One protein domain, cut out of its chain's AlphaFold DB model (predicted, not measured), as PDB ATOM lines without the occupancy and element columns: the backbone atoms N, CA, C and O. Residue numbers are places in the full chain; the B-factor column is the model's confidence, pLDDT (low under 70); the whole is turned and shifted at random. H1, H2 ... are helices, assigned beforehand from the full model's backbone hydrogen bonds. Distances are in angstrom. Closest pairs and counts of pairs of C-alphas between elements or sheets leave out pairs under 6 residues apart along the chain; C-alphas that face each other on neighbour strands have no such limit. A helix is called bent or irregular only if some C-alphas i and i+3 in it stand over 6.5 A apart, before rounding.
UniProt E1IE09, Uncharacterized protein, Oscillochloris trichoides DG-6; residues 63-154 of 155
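Overview. This is residues 63 to 154 of the 155 residues of an uncharacterized protein of Oscillochloris trichoides DG-6 (UniProt E1IE09). One very long helix, H3, makes the length of the model, and H1 crosses it at nearly a right angle in its first third, with the short H2 packed on both beside that crossing. Residues 119 to 154 stick out as one long arm and residues 63 to 70 of H1 as a shorter one. The printed part has 92 residues with three named helices, in the order H1, H2, H3, and no named strand; the class is all helix. The whole is extended, with a radius of gyration of the C-alphas of 24.4 A and spans of 85 by 30 by 16 A.

Arrangement. H3, residues 99 to 152, touches H1, residues 63 to 83, about perpendicular at 86 degrees. The closest C-alphas are those of Gly 78 and Ala 111, 4.7 A apart; H1 touches H3 with residues 74 to 82 alone, and H3 touches H1 with residues 107 to 115 alone. H2, residues 88 to 93, touches residues 100 to 108 of H3 alone, at a steep tilt of 58 degrees, opposite ways; the closest C-alphas, of Ala 90 and Gly 101, are 4.7 A apart. H2 also touches residues 77 to 81 of H1 alone, at a steep tilt of 46 degrees, opposite ways, with the closest C-alphas, of Leu 77 and Pro 89, 6.9 A apart. Every O i to N i+4 pair is within hydrogen-bond range in H1 and H2, and 47 of 50 in H3.

Along the chain. H3 measures 79.4 A from C-alpha 99 at (553.650, 374.480, 372.276) to C-alpha 152 at (493.194, 425.559, 365.490). It is neither bent nor irregular, but only just: C-alphas 110 and 113 are 6.4 A apart. H1 begins at C-alpha 63 (527.152, 371.635, 368.419) and measures 29.8 A; H2 is six residues long.

Size, cuts and confidence. The two C-alphas farthest apart, of Ser 97 and His 154, are 85.3 A apart. The printed part has no cut, and both links are tight. Mean pLDDT of the printed part is 77.1; it is under 70 at residues 82, 86 to 99, 101 and 149 to 154.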
ATOM      1  N   TYR A  63     526.314 370.822 369.292       82.00
ATOM      2  CA  TYR A  63     527.152 371.635 368.419       82.00
ATOM      3  C   TYR A  63     526.950 373.128 368.687       82.00
ATOM      4  O   TYR A  63     527.916 373.848 368.899       82.00
ATOM      5  N   GLY A  64     525.696 373.584 368.792       82.38
ATOM      6  CA  GLY A  64     525.384 374.969 369.146       82.38
ATOM      7  C   GLY A  64     525.939 375.370 370.513       82.38
ATOM      8  O   GLY A  64     526.479 376.464 370.649       82.38
ATOM      9  N   THR A  65     525.876 374.480 371.508       85.88
ATOM     10  CA  THR A  65     526.426 374.739 372.849       85.88
ATOM     11  C   THR A  65     527.950 374.813 372.814       85.88
ATOM     12  O   THR A  65     528.514 375.775 373.317       85.88
ATOM     13  N   VAL A  66     528.621 373.850 372.174       87.56
ATOM     14  CA  VAL A  66     530.088 373.812 372.056       87.56
ATOM     15  C   VAL A  66     530.604 375.042 371.312       87.56
ATOM     16  O   VAL A  66     531.522 375.701 371.789       87.56
ATOM     17  N   VAL A  67     529.976 375.396 370.189       86.19
ATOM     18  CA  VAL A  67     530.328 376.593 369.416       86.19
ATOM     19  C   VAL A  67     530.117 377.857 370.249       86.19
ATOM     20  O   VAL A  67     530.996 378.711 370.287       86.19
ATOM     21  N   SER A  68     528.998 377.962 370.970       84.62
ATOM     22  CA  SER A  68     528.727 379.121 371.833       84.62
ATOM     23  C   SER A  68     529.764 379.253 372.948       84.62
ATOM     24  O   SER A  68     530.275 380.345 373.177       84.62
ATOM     25  N   VAL A  69     530.118 378.145 373.610       88.62
ATOM     26  CA  VAL A  69     531.154 378.119 374.656       88.62
ATOM     27  C   VAL A  69     532.515 378.503 374.081       88.62
ATOM     28  O   VAL A  69     533.230 379.290 374.697       88.62
ATOM     29  N   PHE A  70     532.857 378.010 372.889       84.56
ATOM     30  CA  PHE A  70     534.103 378.358 372.214       84.56
ATOM     31  C   PHE A  70     534.195 379.859 371.920       84.56
ATOM     32  O   PHE A  70     535.189 380.491 372.270       84.56
ATOM     33  N   PHE A  71     533.150 380.459 371.341       81.38
ATOM     34  CA  PHE A  71     533.130 381.901 371.084       81.38
ATOM     35  C   PHE A  71     533.136 382.724 372.373       81.38
ATOM     36  O   PHE A  71     533.825 383.740 372.436       81.38
ATOM     37  N   LEU A  72     532.433 382.279 373.418       86.44
ATOM     38  CA  LEU A  72     532.456 382.939 374.724       86.44
ATOM     39  C   LEU A  72     533.871 382.938 375.321       86.44
ATOM     40  O   LEU A  72     534.340 383.971 375.804       86.44
ATOM     41  N   ALA A  73     534.569 381.802 375.248       82.31
ATOM     42  CA  ALA A  73     535.960 381.693 375.670       82.31
ATOM     43  C   ALA A  73     536.857 382.614 374.832       82.31
ATOM     44  O   ALA A  73     537.648 383.363 375.393       82.31
ATOM     45  N   LEU A  74     536.683 382.636 373.507       80.69
ATOM     46  CA  LEU A  74     537.468 383.478 372.602       80.69
ATOM     47  C   LEU A  74     537.296 384.976 372.900       80.69
ATOM     48  O   LEU A  74     538.282 385.709 372.965       80.69
ATOM     49  N   ILE A  75     536.058 385.425 373.131       80.00
ATOM     50  CA  ILE A  75     535.755 386.809 373.520       80.00
ATOM     51  C   ILE A  75     536.386 387.123 374.877       80.00
ATOM     52  O   ILE A  75     536.985 388.186 375.033       80.00
ATOM     53  N   SER A  76     536.297 386.205 375.840       81.12
ATOM     54  CA  SER A  76     536.871 386.389 377.177       81.12
ATOM     55  C   SER A  76     538.399 386.499 377.124       81.12
ATOM     56  O   SER A  76     538.960 387.443 377.677       81.12
ATOM     57  N   LEU A  77     539.073 385.591 376.403       78.50
ATOM     58  CA  LEU A  77     540.528 385.615 376.222       78.50
ATOM     59  C   LEU A  77     540.986 386.858 375.457       78.50
ATOM     60  O   LEU A  77     541.932 387.521 375.874       78.50
ATOM     61  N   GLY A  78     540.325 387.198 374.352       73.25
ATOM     62  CA  GLY A  78     540.695 388.382 373.587       73.25
ATOM     63  C   GLY A  78     540.450 389.675 374.373       73.25
ATOM     64  O   GLY A  78     541.292 390.568 374.333       73.25
ATOM     65  N   SER A  79     539.363 389.759 375.150       75.75
ATOM     66  CA  SER A  79     539.083 390.917 376.015       75.75
ATOM     67  C   SER A  79     540.143 391.045 377.104       75.75
ATOM     68  O   SER A  79     540.654 392.137 377.333       75.75
ATOM     69  N   TRP A  80     540.552 389.928 377.713       75.06
ATOM     70  CA  TRP A  80     541.670 389.893 378.657       75.06
ATOM     71  C   TRP A  80     542.977 390.374 378.015       75.06
ATOM     72  O   TRP A  80     543.672 391.222 378.572       75.06
ATOM     73  N   GLY A  81     543.291 389.878 376.815       70.94
ATOM     74  CA  GLY A  81     544.488 390.263 376.070       70.94
ATOM     75  C   GLY A  81     544.515 391.728 375.619       70.94
ATOM     76  O   GLY A  81     545.600 392.247 375.346       70.94
ATOM     77  N   ILE A  82     543.355 392.386 375.513       67.00
ATOM     78  CA  ILE A  82     543.218 393.822 375.214       67.00
ATOM     79  C   ILE A  82     543.302 394.663 376.493       67.00
ATOM     80  O   ILE A  82     543.969 395.692 376.490       67.00
ATOM     81  N   LEU A  83     542.614 394.249 377.562       72.06
ATOM     82  CA  LEU A  83     542.410 395.065 378.765       72.06
ATOM     83  C   LEU A  83     543.528 394.938 379.805       72.06
ATOM     84  O   LEU A  83     543.734 395.872 380.575       72.06
ATOM     85  N   LEU A  84     544.206 393.789 379.873       74.19
ATOM     86  CA  LEU A  84     545.143 393.468 380.952       74.19
ATOM     87  C   LEU A  84     546.535 393.156 380.400       74.19
ATOM     88  O   LEU A  84     547.429 393.994 380.450       74.19
ATOM     89  N   ASP A  85     546.721 391.948 379.869       71.25
ATOM     90  CA  ASP A  85     547.986 391.494 379.291       71.25
ATOM     91  C   ASP A  85     547.732 390.323 378.332       71.25
ATOM     92  O   ASP A  85     546.949 389.413 378.606       71.25
ATOM     93  N   SER A  86     548.429 390.330 377.200       62.94
ATOM     94  CA  SER A  86     548.347 389.295 376.165       62.94
ATOM     95  C   SER A  86     549.098 388.011 376.522       62.94
ATOM     96  O   SER A  86     548.809 386.971 375.937       62.94
ATOM     97  N   ARG A  87     550.050 388.061 377.465       62.56
ATOM     98  CA  ARG A  87     550.812 386.881 377.920       62.56
ATOM     99  C   ARG A  87     550.157 386.152 379.094       62.56
ATOM    100  O   ARG A  87     550.491 385.001 379.357       62.56
ATOM    101  N   GLY A  88     549.213 386.797 379.781       66.94
ATOM    102  CA  GLY A  88     548.526 386.254 380.957       66.94
ATOM    103  C   GLY A  88     547.832 384.906 380.720       66.94
ATOM    104  O   GLY A  88     548.103 383.969 381.467       66.94
ATOM    105  N   PRO A  89     546.993 384.748 379.675       65.19
ATOM    106  CA  PRO A  89     546.317 383.479 379.401       65.19
ATOM    107  C   PRO A  89     547.296 382.349 379.073       65.19
ATOM    108  O   PRO A  89     547.101 381.224 379.519       65.19
ATOM    109  N   ALA A  90     548.368 382.658 378.337       63.28
ATOM    110  CA  ALA A  90     549.409 381.687 378.038       63.28
ATOM    111  C   ALA A  90     550.068 381.199 379.332       63.28
ATOM    112  O   ALA A  90     550.027 380.005 379.561       63.28
ATOM    113  N   ASN A  91     550.528 382.106 380.206       64.94
ATOM    114  CA  ASN A  91     551.183 381.793 381.487       64.94
ATOM    115  C   ASN A  91     550.300 381.067 382.523       64.94
ATOM    116  O   ASN A  91     550.819 380.376 383.394       64.94
ATOM    117  N   LEU A  92     548.978 381.280 382.501       67.31
ATOM    118  CA  LEU A  92     548.055 380.695 383.486       67.31
ATOM    119  C   LEU A  92     547.662 379.254 383.154       67.31
ATOM    120  O   LEU A  92     547.433 378.456 384.061       67.31
ATOM    121  N   PHE A  93     547.547 378.934 381.865       66.12
ATOM    122  CA  PHE A  93     547.088 377.622 381.403       66.12
ATOM    123  C   PHE A  93     548.217 376.746 380.851       66.12
ATOM    124  O   PHE A  93     548.040 375.534 380.731       66.12
ATOM    125  N   ALA A  94     549.367 377.336 380.526       59.34
ATOM    126  CA  ALA A  94     550.538 376.645 380.012       59.34
ATOM    127  C   ALA A  94     551.833 377.407 380.364       59.34
ATOM    128  O   ALA A  94     551.813 378.556 380.785       59.34
ATOM    129  N   ASP A  95     552.990 376.775 380.204       69.75
ATOM    130  CA  ASP A  95     554.261 377.506 380.244       69.75
ATOM    131  C   ASP A  95     554.552 378.066 378.838       69.75
ATOM    132  O   ASP A  95     554.274 377.383 377.844       69.75
ATOM    133  N   LEU A  96     555.102 379.283 378.715       60.72
ATOM    134  CA  LEU A  96     555.419 379.896 377.406       60.72
ATOM    135  C   LEU A  96     556.489 379.121 376.623       60.72
ATOM    136  O   LEU A  96     556.674 379.348 375.434       60.72
ATOM    137  N   SER A  97     557.196 378.209 377.288       64.00
ATOM    138  CA  SER A  97     558.148 377.276 376.680       64.00
ATOM    139  C   SER A  97     557.486 376.048 376.039       64.00
ATOM    140  O   SER A  97     558.163 375.240 375.401       64.00
ATOM    141  N   SER A  98     556.171 375.884 376.210       67.88
ATOM    142  CA  SER A  98     555.404 374.757 375.684       67.88
ATOM    143  C   SER A  98     554.597 375.157 374.448       67.88
ATOM    144  O   SER A  98     554.016 376.240 374.390       67.88
ATOM    145  N   GLY A  99     554.461 374.242 373.482       69.56
ATOM    146  CA  GLY A  99     553.650 374.480 372.276       69.56
ATOM    147  C   GLY A  99     552.168 374.771 372.564       69.56
ATOM    148  O   GLY A  99     551.474 375.359 371.738       69.56
ATOM    149  N   LEU A 100     551.678 374.406 373.755       71.81
ATOM    150  CA  LEU A 100     550.337 374.759 374.218       71.81
ATOM    151  C   LEU A 100     550.250 376.243 374.618       71.81
ATOM    152  O   LEU A 100     549.250 376.897 374.327       71.81
ATOM    153  N   GLY A 101     551.308 376.791 375.225       69.06
ATOM    154  CA  GLY A 101     551.429 378.216 375.536       69.06
ATOM    155  C   GLY A 101     551.449 379.075 374.274       69.06
ATOM    156  O   GLY A 101     550.699 380.049 374.192       69.06
ATOM    157  N   ASP A 102     552.202 378.654 373.254       74.19
ATOM    158  CA  ASP A 102     552.209 379.301 371.935       74.19
ATOM    159  C   ASP A 102     550.830 379.277 371.271       74.19
ATOM    160  O   ASP A 102     550.396 380.278 370.697       74.19
ATOM    161  N   PHE A 103     550.092 378.168 371.398       75.88
ATOM    162  CA  PHE A 103     548.720 378.078 370.901       75.88
ATOM    163  C   PHE A 103     547.780 379.068 371.603       75.88
ATOM    164  O   PHE A 103     547.041 379.787 370.932       75.88
ATOM    165  N   PHE A 104     547.813 379.159 372.938       73.56
ATOM    166  CA  PHE A 104     546.980 380.114 373.680       73.56
ATOM    167  C   PHE A 104     547.368 381.569 373.406       73.56
ATOM    168  O   PHE A 104     546.493 382.435 373.318       73.56
ATOM    169  N   LEU A 105     548.660 381.842 373.233       76.06
ATOM    170  CA  LEU A 105     549.161 383.161 372.865       76.06
ATOM    171  C   LEU A 105     548.702 383.546 371.453       76.06
ATOM    172  O   LEU A 105     548.161 384.637 371.260       76.06
ATOM    173  N   PHE A 106     548.823 382.630 370.488       79.88
ATOM    174  CA  PHE A 106     548.300 382.802 369.135       79.88
ATOM    175  C   PHE A 106     546.787 383.036 369.141       79.88
ATOM    176  O   PHE A 106     546.310 383.982 368.517       79.88
ATOM    177  N   LEU A 107     546.030 382.233 369.892       78.38
ATOM    178  CA  LEU A 107     544.578 382.355 369.993       78.38
ATOM    179  C   LEU A 107     544.163 383.705 370.598       78.38
ATOM    180  O   LEU A 107     543.254 384.360 370.090       78.38
ATOM    181  N   THR A 108     544.870 384.156 371.638       76.06
ATOM    182  CA  THR A 108     544.646 385.462 372.278       76.06
ATOM    183  C   THR A 108     544.942 386.613 371.315       76.06
ATOM    184  O   THR A 108     544.185 387.582 371.258       76.06
ATOM    185  N   LEU A 109     546.012 386.513 370.521       78.56
ATOM    186  CA  LEU A 109     546.363 387.516 369.513       78.56
ATOM    187  C   LEU A 109     545.375 387.530 368.340       78.56
ATOM    188  O   LEU A 109     544.959 388.608 367.918       78.56
ATOM    189  N   ALA A 110     544.952 386.362 367.856       76.81
ATOM    190  CA  ALA A 110     543.968 386.225 366.784       76.81
ATOM    191  C   ALA A 110     542.572 386.718 367.202       76.81
ATOM    192  O   ALA A 110     541.817 387.228 366.373       76.81
ATOM    193  N   ALA A 111     542.233 386.629 368.492       78.00
ATOM    194  CA  ALA A 111     540.971 387.130 369.024       78.00
ATOM    195  C   ALA A 111     540.872 388.669 369.009       78.00
ATOM    196  O   ALA A 111     539.770 389.206 368.912       78.00
ATOM    197  N   LYS A 112     541.995 389.401 369.051       76.56
ATOM    198  CA  LYS A 112     542.004 390.878 369.071       76.56
ATOM    199  C   LYS A 112     541.337 391.536 367.855       76.56
ATOM    200  O   LYS A 112     540.427 392.341 368.065       76.56
ATOM    201  N   PRO A 113     541.730 391.236 366.597       76.25
ATOM    202  CA  PRO A 113     541.060 391.815 365.433       76.25
ATOM    203  C   PRO A 113     539.587 391.399 365.364       76.25
ATOM    204  O   PRO A 113     538.748 392.202 364.961       76.25
ATOM    205  N   LEU A 114     539.257 390.187 365.823       75.38
ATOM    206  CA  LEU A 114     537.883 389.692 365.859       75.38
ATOM    207  C   LEU A 114     537.002 390.515 366.812       75.38
ATOM    208  O   LEU A 114     535.887 390.894 366.457       75.38
ATOM    209  N   ILE A 115     537.518 390.840 368.000       76.50
ATOM    210  CA  ILE A 115     536.828 391.698 368.970       76.50
ATOM    211  C   ILE A 115     536.701 393.118 368.438       76.50
ATOM    212  O   ILE A 115     535.643 393.721 368.587       76.50
ATOM    213  N   ASN A 116     537.734 393.651 367.784       76.88
ATOM    214  CA  ASN A 116     537.654 394.992 367.218       76.88
ATOM    215  C   ASN A 116     536.559 395.088 366.141       76.88
ATOM    216  O   ASN A 116     535.778 396.038 366.146       76.88
ATOM    217  N   LEU A 117     536.442 394.071 365.275       75.69
ATOM    218  CA  LEU A 117     535.349 393.954 364.303       75.69
ATOM    219  C   LEU A 117     533.980 393.833 364.984       75.69
ATOM    220  O   LEU A 117     533.023 394.475 364.560       75.69
ATOM    221  N   LEU A 118     533.882 393.050 366.062       75.38
ATOM    222  CA  LEU A 118     532.638 392.896 366.818       75.38
ATOM    223  C   LEU A 118     532.206 394.214 367.478       75.38
ATOM    224  O   LEU A 118     531.030 394.568 367.429       75.38
ATOM    225  N   LEU A 119     533.148 394.960 368.061       78.56
ATOM    226  CA  LEU A 119     532.890 396.252 368.694       78.56
ATOM    227  C   LEU A 119     532.513 397.325 367.670       78.56
ATOM    228  O   LEU A 119     531.578 398.081 367.913       78.56
ATOM    229  N   THR A 120     533.183 397.374 366.515       78.62
ATOM    230  CA  THR A 120     532.824 398.317 365.440       78.62
ATOM    231  C   THR A 120     531.465 397.991 364.830       78.62
ATOM    232  O   THR A 120     530.643 398.894 364.674       78.62
ATOM    233  N   ALA A 121     531.175 396.717 364.555       76.62
ATOM    234  CA  ALA A 121     529.858 396.292 364.081       76.62
ATOM    235  C   ALA A 121     528.758 396.561 365.125       76.62
ATOM    236  O   ALA A 121     527.673 397.043 364.787       76.62
ATOM    237  N   GLY A 122     529.042 396.305 366.405       73.62
ATOM    238  CA  GLY A 122     528.139 396.602 367.516       73.62
ATOM    239  C   GLY A 122     527.865 398.100 367.659       73.62
ATOM    240  O   GLY A 122     526.707 398.507 367.747       73.62
ATOM    241  N   ALA A 123     528.905 398.933 367.597       78.00
ATOM    242  CA  ALA A 123     528.784 400.388 367.642       78.00
ATOM    243  C   ALA A 123     527.980 400.935 366.451       78.00
ATOM    244  O   ALA A 123     527.100 401.771 366.642       78.00
ATOM    245  N   ALA A 124     528.219 400.420 365.241       77.00
ATOM    246  CA  ALA A 124     527.441 400.780 364.057       77.00
ATOM    247  C   ALA A 124     525.959 400.399 364.212       77.00
ATOM    248  O   ALA A 124     525.075 401.188 363.884       77.00
ATOM    249  N   THR A 125     525.677 399.223 364.776       76.88
ATOM    250  CA  THR A 125     524.303 398.769 365.035       76.88
ATOM    251  C   THR A 125     523.598 399.676 366.046       76.88
ATOM    252  O   THR A 125     522.467 400.096 365.809       76.88
ATOM    253  N   LEU A 126     524.269 400.038 367.144       82.06
ATOM    254  CA  LEU A 126     523.733 400.980 368.132       82.06
ATOM    255  C   LEU A 126     523.492 402.369 367.529       82.06
ATOM    256  O   LEU A 126     522.470 402.989 367.821       82.06
ATOM    257  N   ALA A 127     524.383 402.836 366.653       83.44
ATOM    258  CA  ALA A 127     524.202 404.096 365.939       83.44
ATOM    259  C   ALA A 127     522.958 404.061 365.036       83.44
ATOM    260  O   ALA A 127     522.153 404.990 365.079       83.44
ATOM    261  N   ILE A 128     522.747 402.975 364.282       86.81
ATOM    262  CA  ILE A 128     521.547 402.786 363.446       86.81
ATOM    263  C   ILE A 128     520.282 402.789 364.307       86.81
ATOM    264  O   ILE A 128     519.326 403.489 363.981       86.81
ATOM    265  N   ILE A 129     520.278 402.056 365.426       85.31
ATOM    266  CA  ILE A 129     519.148 402.047 366.366       85.31
ATOM    267  C   ILE A 129     518.862 403.468 366.867       85.31
ATOM    268  O   ILE A 129     517.709 403.896 366.867       85.31
ATOM    269  N   GLY A 130     519.902 404.221 367.231       88.31
ATOM    270  CA  GLY A 130     519.777 405.618 367.641       88.31
ATOM    271  C   GLY A 130     519.137 406.496 366.564       88.31
ATOM    272  O   GLY A 130     518.212 407.249 366.861       88.31
ATOM    273  N   VAL A 131     519.566 406.353 365.306       92.38
ATOM    274  CA  VAL A 131     518.991 407.079 364.159       92.38
ATOM    275  C   VAL A 131     517.521 406.721 363.953       92.38
ATOM    276  O   VAL A 131     516.705 407.615 363.743       92.38
ATOM    277  N   VAL A 132     517.157 405.440 364.051       91.69
ATOM    278  CA  VAL A 132     515.763 404.992 363.903       91.69
ATOM    279  C   VAL A 132     514.881 405.566 365.012       91.69
ATOM    280  O   VAL A 132     513.802 406.083 364.725       91.69
ATOM    281  N   ILE A 133     515.342 405.529 366.266       92.00
ATOM    282  CA  ILE A 133     514.605 406.094 367.405       92.00
ATOM    283  C   ILE A 133     514.444 407.609 367.237       92.00
ATOM    284  O   ILE A 133     513.336 408.125 367.378       92.00
ATOM    285  N   ALA A 134     515.520 408.322 366.897       91.56
ATOM    286  CA  ALA A 134     515.485 409.767 366.693       91.56
ATOM    287  C   ALA A 134     514.575 410.157 365.517       91.56
ATOM    288  O   ALA A 134     513.768 411.075 365.641       91.56
ATOM    289  N   GLY A 135     514.650 409.431 364.400       92.69
ATOM    290  CA  GLY A 135     513.783 409.636 363.242       92.69
ATOM    291  C   GLY A 135     512.311 409.383 363.566       92.69
ATOM    292  O   GLY A 135     511.461 410.207 363.237       92.69
ATOM    293  N   GLY A 136     512.010 408.295 364.282       92.12
ATOM    294  CA  GLY A 136     510.657 407.997 364.759       92.12
ATOM    295  C   GLY A 136     510.121 409.057 365.723       92.12
ATOM    296  O   GLY A 136     508.959 409.450 365.627       92.12
ATOM    297  N   TRP A 137     510.974 409.582 366.607       93.94
ATOM    298  CA  TRP A 137     510.627 410.679 367.509       93.94
ATOM    299  C   TRP A 137     510.309 411.975 366.755       93.94
ATOM    300  O   TRP A 137     509.296 412.616 367.026       93.94
ATOM    301  N   ILE A 138     511.146 412.351 365.784       93.06
ATOM    302  CA  ILE A 138     510.931 413.539 364.945       93.06
ATOM    303  C   ILE A 138     509.630 413.399 364.149       93.06
ATOM    304  O   ILE A 138     508.827 414.329 364.122       93.06
ATOM    305  N   TRP A 139     509.387 412.230 363.555       92.06
ATOM    306  CA  TRP A 139     508.140 411.935 362.851       92.06
ATOM    307  C   TRP A 139     506.919 412.090 363.762       92.06
ATOM    308  O   TRP A 139     505.948 412.756 363.405       92.06
ATOM    309  N   TRP A 140     506.984 411.523 364.969       89.38
ATOM    310  CA  TRP A 140     505.920 411.638 365.964       89.38
ATOM    311  C   TRP A 140     505.615 413.097 366.322       89.38
ATOM    312  O   TRP A 140     504.444 413.481 366.386       89.38
ATOM    313  N   GLN A 141     506.657 413.914 366.517       90.44
ATOM    314  CA  GLN A 141     506.519 415.351 366.764       90.44
ATOM    315  C   GLN A 141     505.846 416.063 365.587       90.44
ATOM    316  O   GLN A 141     504.943 416.865 365.813       90.44
ATOM    317  N   LEU A 142     506.227 415.733 364.350       89.50
ATOM    318  CA  LEU A 142     505.652 416.333 363.145       89.50
ATOM    319  C   LEU A 142     504.146 416.048 363.034       89.50
ATOM    320  O   LEU A 142     503.352 416.967 362.862       89.50
ATOM    321  N   VAL A 143     503.745 414.791 363.234       89.88
ATOM    322  CA  VAL A 143     502.332 414.376 363.201       89.88
ATOM    323  C   VAL A 143     501.517 415.087 364.288       89.88
ATOM    324  O   VAL A 143     500.407 415.554 364.036       89.88
ATOM    325  N   HIS A 144     502.068 415.212 365.499       83.56
ATOM    326  CA  HIS A 144     501.397 415.925 366.593       83.56
ATOM    327  C   HIS A 144     501.336 417.436 366.370       83.56
ATOM    328  O   HIS A 144     500.431 418.096 366.885       83.56
ATOM    329  N   TYR A 145     502.296 417.994 365.639       80.69
ATOM    330  CA  TYR A 145     502.296 419.398 365.259       80.69
ATOM    331  C   TYR A 145     501.218 419.676 364.205       80.69
ATOM    332  O   TYR A 145     500.369 420.537 364.416       80.69
ATOM    333  N   GLU A 146     501.161 418.883 363.130       74.56
ATOM    334  CA  GLU A 146     500.127 419.008 362.093       74.56
ATOM    335  C   GLU A 146     498.708 418.788 362.640       74.56
ATOM    336  O   GLU A 146     497.778 419.508 362.271       74.56
ATOM    337  N   GLY A 147     498.540 417.830 363.558       72.00
ATOM    338  CA  GLY A 147     497.261 417.581 364.223       72.00
ATOM    339  C   GLY A 147     496.777 418.773 365.055       72.00
ATOM    340  O   GLY A 147     495.592 419.099 365.021       72.00
ATOM    341  N   ARG A 148     497.690 419.460 365.758       70.19
ATOM    342  CA  ARG A 148     497.364 420.664 366.540       70.19
ATOM    343  C   ARG A 148     497.014 421.858 365.657       70.19
ATOM    344  O   ARG A 148     495.997 422.498 365.896       70.19
ATOM    345  N   VAL A 149     497.782 422.096 364.594       69.94
ATOM    346  CA  VAL A 149     497.521 423.200 363.653       69.94
ATOM    347  C   VAL A 149     496.172 423.030 362.937       69.94
ATOM    348  O   VAL A 149     495.443 424.002 362.756       69.94
ATOM    349  N   ARG A 150     495.781 421.800 362.569       65.69
ATOM    350  CA  ARG A 150     494.457 421.535 361.971       65.69
ATOM    351  C   ARG A 150     493.284 421.774 362.922       65.69
ATOM    352  O   ARG A 150     492.214 422.150 362.455       65.69
ATOM    353  N   LEU A 151     493.463 421.533 364.220       63.03
ATOM    354  CA  LEU A 151     492.433 421.794 365.231       63.03
ATOM    355  C   LEU A 151     492.210 423.297 365.430       63.03
ATOM    356  O   LEU A 151     491.070 423.723 365.572       63.03
ATOM    357  N   GLU A 152     493.275 424.097 365.379       60.78
ATOM    358  CA  GLU A 152     493.194 425.559 365.490       60.78
ATOM    359  C   GLU A 152     492.620 426.225 364.230       60.78
ATOM    360  O   GLU A 152     491.971 427.256 364.333       60.78
ATOM    361  N   ALA A 153     492.790 425.627 363.046       62.66
ATOM    362  CA  ALA A 153     492.219 426.137 361.793       62.66
ATOM    363  C   ALA A 153     490.705 425.868 361.620       62.66
ATOM    364  O   ALA A 153     490.105 426.324 360.644       62.66
ATOM    365  N   HIS A 154     490.093 425.093 362.521       54.44
ATOM    366  CA  HIS A 154     488.663 424.757 362.509       54.44
ATOM    367  C   HIS A 154     487.875 425.351 363.691       54.44
ATOM    368  O   HIS A 154     486.689 425.045 363.837       54.44
TER     369      HIS A 154